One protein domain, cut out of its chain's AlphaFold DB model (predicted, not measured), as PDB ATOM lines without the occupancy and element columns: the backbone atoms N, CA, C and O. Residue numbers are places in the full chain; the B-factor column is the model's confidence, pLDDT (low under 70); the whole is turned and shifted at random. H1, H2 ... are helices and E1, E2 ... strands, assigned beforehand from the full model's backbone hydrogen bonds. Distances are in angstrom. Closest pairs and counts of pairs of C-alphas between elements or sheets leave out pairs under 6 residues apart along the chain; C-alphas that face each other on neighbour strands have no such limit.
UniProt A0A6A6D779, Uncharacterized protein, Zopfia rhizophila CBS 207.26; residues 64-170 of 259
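Overview. This is residues 64 to 170 of the 259 residues of an uncharacterized protein of Zopfia rhizophila CBS 207.26 (UniProt A0A6A6D779). One long helix, H3, runs along most of the domain, with H2 folded back on it as a helical hairpin and H4 packed near its later end and on the first turns of H2. A tiny two-strand sheet, E1 and E2, lies beside these helices with the short H1 near it. The 107 printed residues hold, in order, E1, H1, E2, H2, H3 and H4, mostly helix; the sheet is antiparallel. The whole is compact, with a radius of gyration of the C-alphas of 14.7 A, yet elongated, spanning 48 by 29 by 18 A.

Arrangement. E1, residues 76 to 78, is the antiparallel neighbour of E2, residues 103 to 105; N 77 and O 104 are 2.9 A apart, N 104 and O 77 2.8 A, within hydrogen-bond range. H1, residues 81 to 86, is close to but not clearly touching H2, residues 106 to 118, with the closest C-alphas, Trp 84 and Thr 109, at 7.9 A. H2 and H3, residues 124 to 145, form a hairpin and touch at Ala 110 and Leu 134, their closest C-alphas, 5.6 A, running opposite ways at a steep tilt of 36 degrees, only just steep. H4, residues 158 to 168, touches H3 through residues 137 to 145 of H3 alone, the closest C-alphas being Lys 138 and Lys 168, 5.1 A. H4 also touches residues 106 to 111 of H2 alone, Gly 107 and Glu 163 being the closest C-alphas, 5.3 A. In H1, H2, H3 and H4 every O i to N i+4 pair is within hydrogen-bond range.

Along the chain. E1 begins at C-alpha 76, (-6.216, 10.905, 37.939). H2 measures 18.4 A, H3 31.6 A from C-alpha 124 at (4.214, -12.099, 44.127), and H4 15.5 A, ending at C-alpha 168, (7.412, 9.324, 33.062).

Size, cuts and confidence. The farthest C-alphas, Thr 69 and Asn 122, are 49.0 A apart. The printed part has no cut; the links H1 to E2 and H3 to H4 are long. Confidence is under 70 at residues 64 to 73, 91 to 102 and 147 to 155.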
ATOM      1  N   ALA A  64       3.777  23.251  27.502       45.47
ATOM      2  CA  ALA A  64       2.503  23.922  27.277       45.47
ATOM      3  C   ALA A  64       1.975  24.641  28.532       45.47
ATOM      4  O   ALA A  64       1.148  24.123  29.276       45.47
ATOM      5  N   PHE A  65       2.429  25.873  28.756       50.78
ATOM      6  CA  PHE A  65       1.859  26.793  29.733       50.78
ATOM      7  C   PHE A  65       1.034  27.839  28.986       50.78
ATOM      8  O   PHE A  65       1.577  28.732  28.338       50.78
ATOM      9  N   ARG A  66      -0.296  27.735  29.067       40.56
ATOM     10  CA  ARG A  66      -1.219  28.724  28.496       40.56
ATOM     11  C   ARG A  66      -1.962  29.432  29.621       40.56
ATOM     12  O   ARG A  66      -2.592  28.789  30.453       40.56
ATOM     13  N   ASN A  67      -1.902  30.762  29.622       37.84
ATOM     14  CA  ASN A  67      -2.674  31.605  30.528       37.84
ATOM     15  C   ASN A  67      -4.154  31.528  30.103       37.84
ATOM     16  O   ASN A  67      -4.533  32.124  29.093       37.84
ATOM     17  N   SER A  68      -4.957  30.711  30.786       40.84
ATOM     18  CA  SER A  68      -6.378  30.494  30.483       40.84
ATOM     19  C   SER A  68      -7.248  30.743  31.707       40.84
ATOM     20  O   SER A  68      -6.780  30.663  32.839       40.84
ATOM     21  N   THR A  69      -8.521  31.046  31.467       39.53
ATOM     22  CA  THR A  69      -9.549  31.187  32.504       39.53
ATOM     23  C   THR A  69     -10.135  29.841  32.953       39.53
ATOM     24  O   THR A  69     -11.018  29.826  33.808       39.53
ATOM     25  N   GLU A  70      -9.700  28.717  32.371       46.41
ATOM     26  CA  GLU A  70     -10.157  27.370  32.729       46.41
ATOM     27  C   GLU A  70      -9.341  26.817  33.907       46.41
ATOM     28  O   GLU A  70      -8.117  26.955  33.952       46.41
ATOM     29  N   LYS A  71     -10.021  26.188  34.878       52.16
ATOM     30  CA  LYS A  71      -9.371  25.628  36.071       52.16
ATOM     31  C   LYS A  71      -8.410  24.504  35.648       52.16
ATOM     32  O   LYS A  71      -8.841  23.605  34.922       52.16
ATOM     33  N   PRO A  72      -7.145  24.523  36.096       56.22
ATOM     34  CA  PRO A  72      -6.173  23.512  35.710       56.22
ATOM     35  C   PRO A  72      -6.608  22.107  36.151       56.22
ATOM     36  O   PRO A  72      -7.233  21.919  37.198       56.22
ATOM     37  N   PHE A  73      -6.306  21.118  35.313       66.50
ATOM     38  CA  PHE A  73      -6.749  19.735  35.477       66.50
ATOM     39  C   PHE A  73      -5.645  18.882  36.108       66.50
ATOM     40  O   PHE A  73      -4.600  18.690  35.499       66.50
ATOM     41  N   GLY A  74      -5.887  18.314  37.290       72.06
ATOM     42  CA  GLY A  74      -5.035  17.269  37.863       72.06
ATOM     43  C   GLY A  74      -5.390  15.899  37.266       72.06
ATOM     44  O   GLY A  74      -6.538  15.473  37.404       72.06
ATOM     45  N   PRO A  75      -4.469  15.194  36.585       79.25
ATOM     46  CA  PRO A  75      -4.758  13.884  36.023       79.25
ATOM     47  C   PRO A  75      -4.890  12.832  37.127       79.25
ATOM     48  O   PRO A  75      -4.089  12.778  38.062       79.25
ATOM     49  N   THR A  76      -5.894  11.970  36.983       85.19
ATOM     50  CA  THR A  76      -6.216  10.905  37.939       85.19
ATOM     51  C   THR A  76      -6.324   9.545  37.259       85.19
ATOM     52  O   THR A  76      -6.647   9.479  36.073       85.19
ATOM     53  N   ILE A  77      -6.145   8.479  38.034       85.50
ATOM     54  CA  ILE A  77      -6.385   7.075  37.675       85.50
ATOM     55  C   ILE A  77      -7.373   6.458  38.669       85.50
ATOM     56  O   ILE A  77      -7.447   6.893  39.819       85.50
ATOM     57  N   GLU A  78      -8.157   5.480  38.227       86.19
ATOM     58  CA  GLU A  78      -9.030   4.710  39.112       86.19
ATOM     59  C   GLU A  78      -8.222   3.623  39.823       86.19
ATOM     60  O   GLU A  78      -7.593   2.783  39.184       86.19
ATOM     61  N   VAL A  79      -8.215   3.652  41.155       83.81
ATOM     62  CA  VAL A  79      -7.500   2.684  41.994       83.81
ATOM     63  C   VAL A  79      -8.447   2.210  43.082       83.81
ATOM     64  O   VAL A  79      -8.925   3.002  43.896       83.81
ATOM     65  N   GLY A  80      -8.703   0.902  43.118       84.00
ATOM     66  CA  GLY A  80      -9.528   0.305  44.165       84.00
ATOM     67  C   GLY A  80      -8.913   0.515  45.551       84.00
ATOM     68  O   GLY A  80      -7.695   0.415  45.713       84.00
ATOM     69  N   SER A  81      -9.749   0.749  46.567       84.44
ATOM     70  CA  SER A  81      -9.301   1.121  47.921       84.44
ATOM     71  C   SER A  81      -8.276   0.151  48.512       84.44
ATOM     72  O   SER A  81      -7.286   0.586  49.081       84.44
ATOM     73  N   ARG A  82      -8.443  -1.162  48.283       87.50
ATOM     74  CA  ARG A  82      -7.492  -2.185  48.755       87.50
ATOM     75  C   ARG A  82      -6.093  -2.024  48.162       87.50
ATOM     76  O   ARG A  82      -5.113  -2.207  48.870       87.50
ATOM     77  N   LEU A  83      -5.996  -1.715  46.867       89.75
ATOM     78  CA  LEU A  83      -4.707  -1.515  46.200       89.75
ATOM     79  C   LEU A  83      -4.083  -0.179  46.617       89.75
ATOM     80  O   LEU A  83      -2.876  -0.105  46.807       89.75
ATOM     81  N   TRP A  84      -4.908   0.852  46.812       90.50
ATOM     82  CA  TRP A  84      -4.471   2.152  47.318       90.50
ATOM     83  C   TRP A  84      -3.882   2.054  48.731       90.50
ATOM     84  O   TRP A  84      -2.770   2.514  48.968       90.50
ATOM     85  N   GLU A  85      -4.588   1.398  49.651       89.56
ATOM     86  CA  GLU A  85      -4.106   1.136  51.012       89.56
ATOM     87  C   GLU A  85      -2.837   0.276  50.999       89.56
ATOM     88  O   GLU A  85      -1.890   0.559  51.732       89.56
ATOM     89  N   LEU A  86      -2.778  -0.741  50.127       91.12
ATOM     90  CA  LEU A  86      -1.622  -1.629  49.994       91.12
ATOM     91  C   LEU A  86      -0.332  -0.870  49.658       91.12
ATOM     92  O   LEU A  86       0.717  -1.179  50.222       91.12
ATOM     93  N   ILE A  87      -0.401   0.118  48.764       92.44
ATOM     94  CA  ILE A  87       0.761   0.939  48.390       92.44
ATOM     95  C   ILE A  87       1.043   2.077  49.387       92.44
ATOM     96  O   ILE A  87       1.925   2.896  49.141       92.44
ATOM     97  N   GLY A  88       0.328   2.132  50.518       89.06
ATOM     98  CA  GLY A  88       0.518   3.137  51.567       89.06
ATOM     99  C   GLY A  88      -0.276   4.426  51.355       89.06
ATOM    100  O   GLY A  88       0.075   5.466  51.906       89.06
ATOM    101  N   GLY A  89      -1.327   4.382  50.539       86.00
ATOM    102  CA  GLY A  89      -2.219   5.507  50.322       86.00
ATOM    103  C   GLY A  89      -3.123   5.777  51.524       86.00
ATOM    104  O   GLY A  89      -3.787   4.876  52.033       86.00
ATOM    105  N   GLU A  90      -3.192   7.035  51.955       81.06
ATOM    106  CA  GLU A  90      -4.083   7.469  53.036       81.06
ATOM    107  C   GLU A  90      -5.532   7.657  52.553       81.06
ATOM    108  O   GLU A  90      -5.793   7.788  51.350       81.06
ATOM    109  N   SER A  91      -6.492   7.689  53.485       62.28
ATOM    110  CA  SER A  91      -7.898   7.963  53.158       62.28
ATOM    111  C   SER A  91      -8.044   9.375  52.581       62.28
ATOM    112  O   SER A  91      -7.988  10.383  53.284       62.28
ATOM    113  N   TRP A  92      -8.198   9.440  51.262       54.16
ATOM    114  CA  TRP A  92      -8.474  10.655  50.508       54.16
ATOM    115  C   TRP A  92      -9.946  11.036  50.729       54.16
ATOM    116  O   TRP A  92     -10.832  10.518  50.059       54.16
ATOM    117  N   GLU A  93     -10.229  11.922  51.681       49.56
ATOM    118  CA  GLU A  93     -11.559  12.549  51.790       49.56
ATOM    119  C   GLU A  93     -11.519  14.082  51.685       49.56
ATOM    120  O   GLU A  93     -12.561  14.706  51.505       49.56
ATOM    121  N   LEU A  94     -10.349  14.729  51.736       44.06
ATOM    122  CA  LEU A  94     -10.279  16.166  52.025       44.06
ATOM    123  C   LEU A  94      -9.152  16.906  51.289       44.06
ATOM    124  O   LEU A  94      -8.283  17.498  51.921       44.06
ATOM    125  N   THR A  95      -9.192  16.970  49.954       39.16
ATOM    126  CA  THR A  95      -8.396  17.978  49.223       39.16
ATOM    127  C   THR A  95      -9.025  18.355  47.877       39.16
ATOM    128  O   THR A  95      -8.705  17.826  46.826       39.16
ATOM    129  N   SER A  96      -9.953  19.314  47.920       38.94
ATOM    130  CA  SER A  96     -10.300  20.232  46.818       38.94
ATOM    131  C   SER A  96     -10.385  19.666  45.386       38.94
ATOM    132  O   SER A  96      -9.483  19.855  44.575       38.94
ATOM    133  N   GLY A  97     -11.549  19.135  45.009       42.72
ATOM    134  CA  GLY A  97     -11.911  18.874  43.611       42.72
ATOM    135  C   GLY A  97     -12.957  17.773  43.491       42.72
ATOM    136  O   GLY A  97     -13.129  16.988  44.415       42.72
ATOM    137  N   ILE A  98     -13.679  17.733  42.371       42.28
ATOM    138  CA  ILE A  98     -14.699  16.719  42.059       42.28
ATOM    139  C   ILE A  98     -13.983  15.377  41.829       42.28
ATOM    140  O   ILE A  98     -13.750  14.967  40.695       42.28
ATOM    141  N   HIS A  99     -13.560  14.721  42.903       48.34
ATOM    142  CA  HIS A  99     -12.868  13.441  42.861       48.34
ATOM    143  C   HIS A  99     -13.750  12.410  43.550       48.34
ATOM    144  O   HIS A  99     -14.086  12.543  44.725       48.34
ATOM    145  N   THR A 100     -14.159  11.391  42.801       54.62
ATOM    146  CA  THR A 100     -14.785  10.209  43.389       54.62
ATOM    147  C   THR A 100     -13.746   9.474  44.251       54.62
ATOM    148  O   THR A 100     -12.555   9.565  43.945       54.62
ATOM    149  N   PRO A 101     -14.147   8.741  45.308       60.41
ATOM    150  CA  PRO A 101     -13.227   8.069  46.241       60.41
ATOM    151  C   PRO A 101     -12.171   7.180  45.566       60.41
ATOM    152  O   PRO A 101     -11.090   6.965  46.111       60.41
ATOM    153  N   GLU A 102     -12.475   6.698  44.364       62.59
ATOM    154  CA  GLU A 102     -11.660   5.785  43.562       62.59
ATOM    155  C   GLU A 102     -10.663   6.503  42.640       62.59
ATOM    156  O   GLU A 102      -9.723   5.878  42.163       62.59
ATOM    157  N   LYS A 103     -10.816   7.812  42.398       78.19
ATOM    158  CA  LYS A 103      -9.916   8.576  41.522       78.19
ATOM    159  C   LYS A 103      -8.749   9.147  42.310       78.19
ATOM    160  O   LYS A 103      -8.919  10.073  43.100       78.19
ATOM    161  N   LYS A 104      -7.554   8.617  42.058       82.94
ATOM    162  CA  LYS A 104      -6.308   9.003  42.730       82.94
ATOM    163  C   LYS A 104      -5.416   9.828  41.799       82.94
ATOM    164  O   LYS A 104      -5.374   9.530  40.602       82.94
ATOM    165  N   PRO A 105      -4.706  10.860  42.291       87.06
ATOM    166  CA  PRO A 105      -3.756  11.619  41.478       87.06
ATOM    167  C   PRO A 105      -2.662  10.721  40.890       87.06
ATOM    168  O   PRO A 105      -2.123   9.859  41.589       87.06
ATOM    169  N   ILE A 106      -2.307  10.935  39.620       90.06
ATOM    170  CA  ILE A 106      -1.275  10.134  38.936       90.06
ATOM    171  C   ILE A 106       0.079  10.233  39.646       90.06
ATOM    172  O   ILE A 106       0.717   9.202  39.854       90.06
ATOM    173  N   GLY A 107       0.494  11.444  40.045       89.75
ATOM    174  CA  GLY A 107       1.761  11.680  40.745       89.75
ATOM    175  C   GLY A 107       1.857  10.870  42.037       89.75
ATOM    176  O   GLY A 107       2.704   9.987  42.164       89.75
ATOM    177  N   ALA A 108       0.904  11.077  42.949       90.81
ATOM    178  CA  ALA A 108       0.834  10.344  44.214       90.81
ATOM    179  C   ALA A 108       0.772   8.817  44.022       90.81
ATOM    180  O   ALA A 108       1.469   8.079  44.712       90.81
ATOM    181  N   THR A 109      -0.015   8.337  43.055       92.69
ATOM    182  CA  THR A 109      -0.153   6.895  42.792       92.69
ATOM    183  C   THR A 109       1.164   6.271  42.341       92.69
ATOM    184  O   THR A 109       1.588   5.260  42.895       92.69
ATOM    185  N   ALA A 110       1.845   6.886  41.373       95.31
ATOM    186  CA  ALA A 110       3.127   6.394  40.879       95.31
ATOM    187  C   ALA A 110       4.234   6.487  41.938       95.31
ATOM    188  O   ALA A 110       5.048   5.576  42.053       95.31
ATOM    189  N   MET A 111       4.245   7.564  42.730       94.94
ATOM    190  CA  MET A 111       5.155   7.739  43.861       94.94
ATOM    191  C   MET A 111       5.026   6.587  44.866       94.94
ATOM    192  O   MET A 111       6.020   5.959  45.234       94.94
ATOM    193  N   LEU A 112       3.800   6.301  45.307       94.81
ATOM    194  CA  LEU A 112       3.516   5.240  46.270       94.81
ATOM    195  C   LEU A 112       3.822   3.851  45.696       94.81
ATOM    196  O   LEU A 112       4.486   3.054  46.354       94.81
ATOM    197  N   ALA A 113       3.426   3.586  44.448       95.38
ATOM    198  CA  ALA A 113       3.726   2.332  43.762       95.38
ATOM    199  C   ALA A 113       5.241   2.095  43.619       95.38
ATOM    200  O   ALA A 113       5.732   1.018  43.959       95.38
ATOM    201  N   ALA A 114       6.002   3.109  43.193       95.75
ATOM    202  CA  ALA A 114       7.458   3.023  43.105       95.75
ATOM    203  C   ALA A 114       8.089   2.765  44.481       95.75
ATOM    204  O   ALA A 114       8.945   1.894  44.617       95.75
ATOM    205  N   ASN A 115       7.634   3.464  45.526       93.12
ATOM    206  CA  ASN A 115       8.104   3.233  46.895       93.12
ATOM    207  C   ASN A 115       7.812   1.811  47.392       93.12
ATOM    208  O   ASN A 115       8.704   1.187  47.970       93.12
ATOM    209  N   TYR A 116       6.614   1.283  47.131       93.88
ATOM    210  CA  TYR A 116       6.241  -0.091  47.473       93.88
ATOM    211  C   TYR A 116       7.170  -1.114  46.801       93.88
ATOM    212  O   TYR A 116       7.704  -2.002  47.464       93.88
ATOM    213  N   LEU A 117       7.437  -0.955  45.500       93.38
ATOM    214  CA  LEU A 117       8.278  -1.879  44.727       93.38
ATOM    215  C   LEU A 117       9.765  -1.840  45.106       93.38
ATOM    216  O   LEU A 117      10.497  -2.779  44.798       93.38
ATOM    217  N   ARG A 118      10.236  -0.796  45.799       88.88
ATOM    218  CA  ARG A 118      11.618  -0.745  46.309       88.88
ATOM    219  C   ARG A 118      11.853  -1.699  47.475       88.88
ATOM    220  O   ARG A 118      12.954  -2.242  47.613       88.88
ATOM    221  N   PHE A 119      10.835  -1.892  48.306       85.44
ATOM    222  CA  PHE A 119      10.880  -2.762  49.478       85.44
ATOM    223  C   PHE A 119       9.650  -3.675  49.487       85.44
ATOM    224  O   PHE A 119       8.825  -3.589  50.399       85.44
ATOM    225  N   PRO A 120       9.497  -4.528  48.457       80.75
ATOM    226  CA  PRO A 120       8.276  -5.281  48.286       80.75
ATOM    227  C   PRO A 120       8.177  -6.363  49.370       80.75
ATOM    228  O   PRO A 120       9.182  -7.006  49.697       80.75
ATOM    229  N   PRO A 121       6.982  -6.609  49.927       81.94
ATOM    230  CA  PRO A 121       6.753  -7.785  50.751       81.94
ATOM    231  C   PRO A 121       6.865  -9.060  49.898       81.94
ATOM    232  O   PRO A 121       6.713  -9.019  48.678       81.94
ATOM    233  N   ASN A 122       7.060 -10.216  50.542       82.81
ATOM    234  CA  ASN A 122       7.071 -11.530  49.879       82.81
ATOM    235  C   ASN A 122       5.655 -11.966  49.445       82.81
ATOM    236  O   ASN A 122       5.116 -12.958  49.932       82.81
ATOM    237  N   ASN A 123       5.033 -11.212  48.540       90.81
ATOM    238  CA  ASN A 123       3.771 -11.559  47.898       90.81
ATOM    239  C   ASN A 123       3.850 -11.216  46.402       90.81
ATOM    240  O   ASN A 123       3.756 -10.050  46.019       90.81
ATOM    241  N   ALA A 124       4.021 -12.245  45.569       90.19
ATOM    242  CA  ALA A 124       4.214 -12.099  44.127       90.19
ATOM    243  C   ALA A 124       3.002 -11.474  43.412       90.19
ATOM    244  O   ALA A 124       3.187 -10.612  42.561       90.19
ATOM    245  N   GLU A 125       1.777 -11.839  43.805       90.69
ATOM    246  CA  GLU A 125       0.542 -11.287  43.221       90.69
ATOM    247  C   GLU A 125       0.431  -9.779  43.483       90.69
ATOM    248  O   GLU A 125       0.014  -9.006  42.623       90.69
ATOM    249  N   HIS A 126       0.824  -9.336  44.679       91.81
ATOM    250  CA  HIS A 126       0.836  -7.913  44.998       91.81
ATOM    251  C   HIS A 126       1.886  -7.155  44.186       91.81
ATOM    252  O   HIS A 126       1.619  -6.042  43.747       91.81
ATOM    253  N   ILE A 127       3.072  -7.741  44.003       93.69
ATOM    254  CA  ILE A 127       4.142  -7.131  43.205       93.69
ATOM    255  C   ILE A 127       3.663  -6.933  41.765       93.69
ATOM    256  O   ILE A 127       3.718  -5.810  41.276       93.69
ATOM    257  N   GLU A 128       3.110  -7.974  41.137       94.06
ATOM    258  CA  GLU A 128       2.602  -7.923  39.759       94.06
ATOM    259  C   GLU A 128       1.538  -6.829  39.584       94.06
ATOM    260  O   GLU A 128       1.648  -5.981  38.699       94.06
ATOM    261  N   ARG A 129       0.558  -6.756  40.493       94.19
ATOM    262  CA  ARG A 129      -0.477  -5.708  40.453       94.19
ATOM    263  C   ARG A 129       0.086  -4.295  40.583       94.19
ATOM    264  O   ARG A 129      -0.416  -3.368  39.948       94.19
ATOM    265  N   VAL A 130       1.092  -4.099  41.434       95.06
ATOM    266  CA  VAL A 130       1.706  -2.777  41.623       95.06
ATOM    267  C   VAL A 130       2.598  -2.413  40.430       95.06
ATOM    268  O   VAL A 130       2.626  -1.247  40.035       95.06
ATOM    269  N   GLU A 131       3.266  -3.383  39.802       95.44
ATOM    270  CA  GLU A 131       3.996  -3.187  38.543       95.44
ATOM    271  C   GLU A 131       3.054  -2.776  37.399       95.44
ATOM    272  O   GLU A 131       3.356  -1.832  36.662       95.44
ATOM    273  N   GLU A 132       1.887  -3.416  37.276       95.00
ATOM    274  CA  GLU A 132       0.853  -3.037  36.302       95.00
ATOM    275  C   GLU A 132       0.335  -1.613  36.536       95.00
ATOM    276  O   GLU A 132       0.288  -0.811  35.599       95.00
ATOM    277  N   LEU A 133       0.034  -1.260  37.791       94.56
ATOM    278  CA  LEU A 133      -0.383   0.093  38.168       94.56
ATOM    279  C   LEU A 133       0.691   1.137  37.819       94.56
ATOM    280  O   LEU A 133       0.394   2.210  37.281       94.56
ATOM    281  N   LEU A 134       1.962   0.836  38.097       94.75
ATOM    282  CA  LEU A 134       3.070   1.731  37.769       94.75
ATOM    283  C   LEU A 134       3.242   1.880  36.248       94.75
ATOM    284  O   LEU A 134       3.490   2.977  35.747       94.75
ATOM    285  N   LYS A 135       3.058   0.801  35.484       93.56
ATOM    286  CA  LYS A 135       3.085   0.837  34.017       93.56
ATOM    287  C   LYS A 135       1.956   1.699  33.449       93.56
ATOM    288  O   LYS A 135       2.193   2.504  32.545       93.56
ATOM    289  N   GLU A 136       0.744   1.565  33.980       91.62
ATOM    290  CA  GLU A 136      -0.406   2.357  33.548       91.62
ATOM    291  C   GLU A 136      -0.225   3.845  33.874       91.62
ATOM    292  O   GLU A 136      -0.390   4.698  32.999       91.62
ATOM    293  N   THR A 137       0.211   4.179  35.093       92.44
ATOM    294  CA  THR A 137       0.483   5.575  35.483       92.44
ATOM    295  C   THR A 137       1.570   6.220  34.617       92.44
ATOM    296  O   THR A 137       1.386   7.354  34.162       92.44
ATOM    297  N   LYS A 138       2.653   5.495  34.290       92.31
ATOM    298  CA  LYS A 138       3.670   5.930  33.313       92.31
ATOM    299  C   LYS A 138       3.069   6.189  31.929       92.31
ATOM    300  O   LYS A 138       3.374   7.214  31.316       92.31
ATOM    301  N   SER A 139       2.190   5.308  31.447       88.00
ATOM    302  CA  SER A 139       1.503   5.478  30.157       88.00
ATOM    303  C   SER A 139       0.611   6.722  30.140       88.00
ATOM    304  O   SER A 139       0.684   7.534  29.215       88.00
ATOM    305  N   ILE A 140      -0.183   6.937  31.194       86.38
ATOM    306  CA  ILE A 140      -1.022   8.132  31.333       86.38
ATOM    307  C   ILE A 140      -0.155   9.391  31.365       86.38
ATOM    308  O   ILE A 140      -0.487  10.366  30.686       86.38
ATOM    309  N   ALA A 141       0.961   9.381  32.096       87.94
ATOM    310  CA  ALA A 141       1.873  10.517  32.151       87.94
ATOM    311  C   ALA A 141       2.513  10.812  30.792       87.94
ATOM    312  O   ALA A 141       2.522  11.965  30.355       87.94
ATOM    313  N   HIS A 142       2.962   9.777  30.078       86.19
ATOM    314  CA  HIS A 142       3.442   9.905  28.707       86.19
ATOM    315  C   HIS A 142       2.378  10.550  27.809       86.19
ATOM    316  O   HIS A 142       2.656  11.552  27.156       86.19
ATOM    317  N   ASN A 143       1.144  10.046  27.844       82.56
ATOM    318  CA  ASN A 143       0.028  10.565  27.050       82.56
ATOM    319  C   ASN A 143      -0.378  11.991  27.442       82.56
ATOM    320  O   ASN A 143      -0.828  12.757  26.594       82.56
ATOM    321  N   CYS A 144      -0.248  12.371  28.714       79.31
ATOM    322  CA  CYS A 144      -0.516  13.737  29.161       79.31
ATOM    323  C   CYS A 144       0.545  14.716  28.648       79.31
ATOM    324  O   CYS A 144       0.191  15.832  28.278       79.31
ATOM    325  N   LEU A 145       1.810  14.290  28.589       79.88
ATOM    326  CA  LEU A 145       2.932  15.107  28.123       79.88
ATOM    327  C   LEU A 145       3.110  15.104  26.593       79.88
ATOM    328  O   LEU A 145       3.728  16.020  26.066       79.88
ATOM    329  N   ALA A 146       2.603  14.092  25.882       74.06
ATOM    330  CA  ALA A 146       2.751  13.940  24.429       74.06
ATOM    331  C   ALA A 146       1.691  14.686  23.596       74.06
ATOM    332  O   ALA A 146       1.797  14.738  22.373       74.06
ATOM    333  N   LYS A 147       0.645  15.241  24.222       60.38
ATOM    334  CA  LYS A 147      -0.449  15.922  23.513       60.38
ATOM    335  C   LYS A 147       0.005  17.268  22.941       60.38
ATOM    336  O   LYS A 147      -0.191  18.293  23.585       60.38
ATOM    337  N   ASN A 148       0.538  17.242  21.720       52.25
ATOM    338  CA  ASN A 148       0.926  18.440  20.971       52.25
ATOM    339  C   ASN A 148      -0.049  18.876  19.864       52.25
ATOM    340  O   ASN A 148       0.048  20.019  19.443       52.25
ATOM    341  N   ASP A 149      -1.059  18.089  19.481       47.16
ATOM    342  CA  ASP A 149      -1.920  18.460  18.345       47.16
ATOM    343  C   ASP A 149      -3.418  18.398  18.706       47.16
ATOM    344  O   ASP A 149      -4.055  17.348  18.623       47.16
ATOM    345  N   GLY A 150      -4.012  19.523  19.135       47.91
ATOM    346  CA  GLY A 150      -5.477  19.667  19.220       47.91
ATOM    347  C   GLY A 150      -6.025  20.705  20.211       47.91
ATOM    348  O   GLY A 150      -5.321  21.230  21.069       47.91
ATOM    349  N   THR A 151      -7.344  20.939  20.136       45.22
ATOM    350  CA  THR A 151      -8.184  21.819  20.992       45.22
ATOM    351  C   THR A 151      -8.172  21.477  22.491       45.22
ATOM    352  O   THR A 151      -8.751  22.207  23.289       45.22
ATOM    353  N   TYR A 152      -7.495  20.392  22.877       44.09
ATOM    354  CA  TYR A 152      -7.351  19.875  24.240       44.09
ATOM    355  C   TYR A 152      -5.905  19.966  24.752       44.09
ATOM    356  O   TYR A 152      -5.479  19.090  25.505       44.09
ATOM    357  N   GLY A 153      -5.130  20.974  24.336       45.94
ATOM    358  CA  GLY A 153      -3.833  21.284  24.949       45.94
ATOM    359  C   GLY A 153      -4.029  21.542  26.446       45.94
ATOM    360  O   GLY A 153      -4.462  22.622  26.837       45.94
ATOM    361  N   ARG A 154      -3.856  20.502  27.269       54.88
ATOM    362  CA  ARG A 154      -4.375  20.455  28.642       54.88
ATOM    363  C   ARG A 154      -3.635  21.443  29.543       54.88
ATOM    364  O   ARG A 154      -2.412  21.438  29.616       54.88
ATOM    365  N   TYR A 155      -4.420  22.241  30.259       66.94
ATOM    366  CA  TYR A 155      -4.002  23.198  31.276       66.94
ATOM    367  C   TYR A 155      -3.563  22.462  32.549       66.94
ATOM    368  O   TYR A 155      -4.387  22.161  33.411       66.94
ATOM    369  N   PHE A 156      -2.280  22.124  32.652       71.69
ATOM    370  CA  PHE A 156      -1.696  21.581  33.878       71.69
ATOM    371  C   PHE A 156      -1.034  22.697  34.681       71.69
ATOM    372  O   PHE A 156      -0.382  23.578  34.114       71.69
ATOM    373  N   GLU A 157      -1.159  22.650  36.005       74.69
ATOM    374  CA  GLU A 157      -0.340  23.514  36.848       74.69
ATOM    375  C   GLU A 157       1.143  23.144  36.710       74.69
ATOM    376  O   GLU A 157       1.471  21.983  36.439       74.69
ATOM    377  N   PRO A 158       2.072  24.093  36.923       76.50
ATOM    378  CA  PRO A 158       3.498  23.808  36.844       76.50
ATOM    379  C   PRO A 158       3.945  22.616  37.693       76.50
ATOM    380  O   PRO A 158       4.771  21.838  37.222       76.50
ATOM    381  N   HIS A 159       3.398  22.441  38.901       78.75
ATOM    382  CA  HIS A 159       3.733  21.303  39.759       78.75
ATOM    383  C   HIS A 159       3.254  19.973  39.148       78.75
ATOM    384  O   HIS A 159       4.052  19.050  39.017       78.75
ATOM    385  N   VAL A 160       2.029  19.931  38.611       81.75
ATOM    386  CA  VAL A 160       1.481  18.756  37.913       81.75
ATOM    387  C   VAL A 160       2.351  18.357  36.722       81.75
ATOM    388  O   VAL A 160       2.629  17.179  36.523       81.75
ATOM    389  N   VAL A 161       2.847  19.318  35.932       82.50
ATOM    390  CA  VAL A 161       3.771  19.010  34.824       82.50
ATOM    391  C   VAL A 161       5.055  18.352  35.338       82.50
ATOM    392  O   VAL A 161       5.550  17.417  34.708       82.50
ATOM    393  N   ARG A 162       5.601  18.810  36.473       85.81
ATOM    394  CA  ARG A 162       6.817  18.227  37.065       85.81
ATOM    395  C   ARG A 162       6.578  16.835  37.615       85.81
ATOM    396  O   ARG A 162       7.386  15.954  37.343       85.81
ATOM    397  N   GLU A 163       5.464  16.614  38.298       88.12
ATOM    398  CA  GLU A 163       5.062  15.272  38.710       88.12
ATOM    399  C   GLU A 163       4.962  14.345  37.505       88.12
ATOM    400  O   GLU A 163       5.618  13.314  37.481       88.12
ATOM    401  N   LEU A 164       4.234  14.728  36.454       88.44
ATOM    402  CA  LEU A 164       4.108  13.906  35.248       88.44
ATOM    403  C   LEU A 164       5.462  13.607  34.592       88.44
ATOM    404  O   LEU A 164       5.677  12.503  34.090       88.44
ATOM    405  N   GLN A 165       6.383  14.572  34.600       89.25
ATOM    406  CA  GLN A 165       7.753  14.364  34.141       89.25
ATOM    407  C   GLN A 165       8.486  13.345  35.018       89.25
ATOM    408  O   GLN A 165       9.087  12.423  34.480       89.25
ATOM    409  N   LEU A 166       8.399  13.452  36.344       92.81
ATOM    410  CA  LEU A 166       8.992  12.480  37.265       92.81
ATOM    411  C   LEU A 166       8.383  11.087  37.091       92.81
ATOM    412  O   LEU A 166       9.129  10.123  36.983       92.81
ATOM    413  N   VAL A 167       7.055  10.983  36.977       94.38
ATOM    414  CA  VAL A 167       6.336   9.724  36.725       94.38
ATOM    415  C   VAL A 167       6.842   9.064  35.451       94.38
ATOM    416  O   VAL A 167       7.223   7.897  35.478       94.38
ATOM    417  N   LYS A 168       6.900   9.817  34.346       91.25
ATOM    418  CA  LYS A 168       7.412   9.324  33.062       91.25
ATOM    419  C   LYS A 168       8.855   8.813  33.170       91.25
ATOM    420  O   LYS A 168       9.210   7.892  32.447       91.25
ATOM    421  N   TYR A 169       9.662   9.414  34.041       92.06
ATOM    422  CA  TYR A 169      11.085   9.120  34.199       92.06
ATOM    423  C   TYR A 169      11.418   8.198  35.377       92.06
ATOM    424  O   TYR A 169      12.597   7.977  35.643       92.06
ATOM    425  N   LEU A 170      10.428   7.638  36.077       94.25
ATOM    426  CA  LEU A 170      10.674   6.556  37.031       94.25
ATOM    427  C   LEU A 170      11.321   5.374  36.295       94.25
ATOM    428  O   LEU A 170      10.860   4.977  35.224       94.25
TER     429      LEU A 170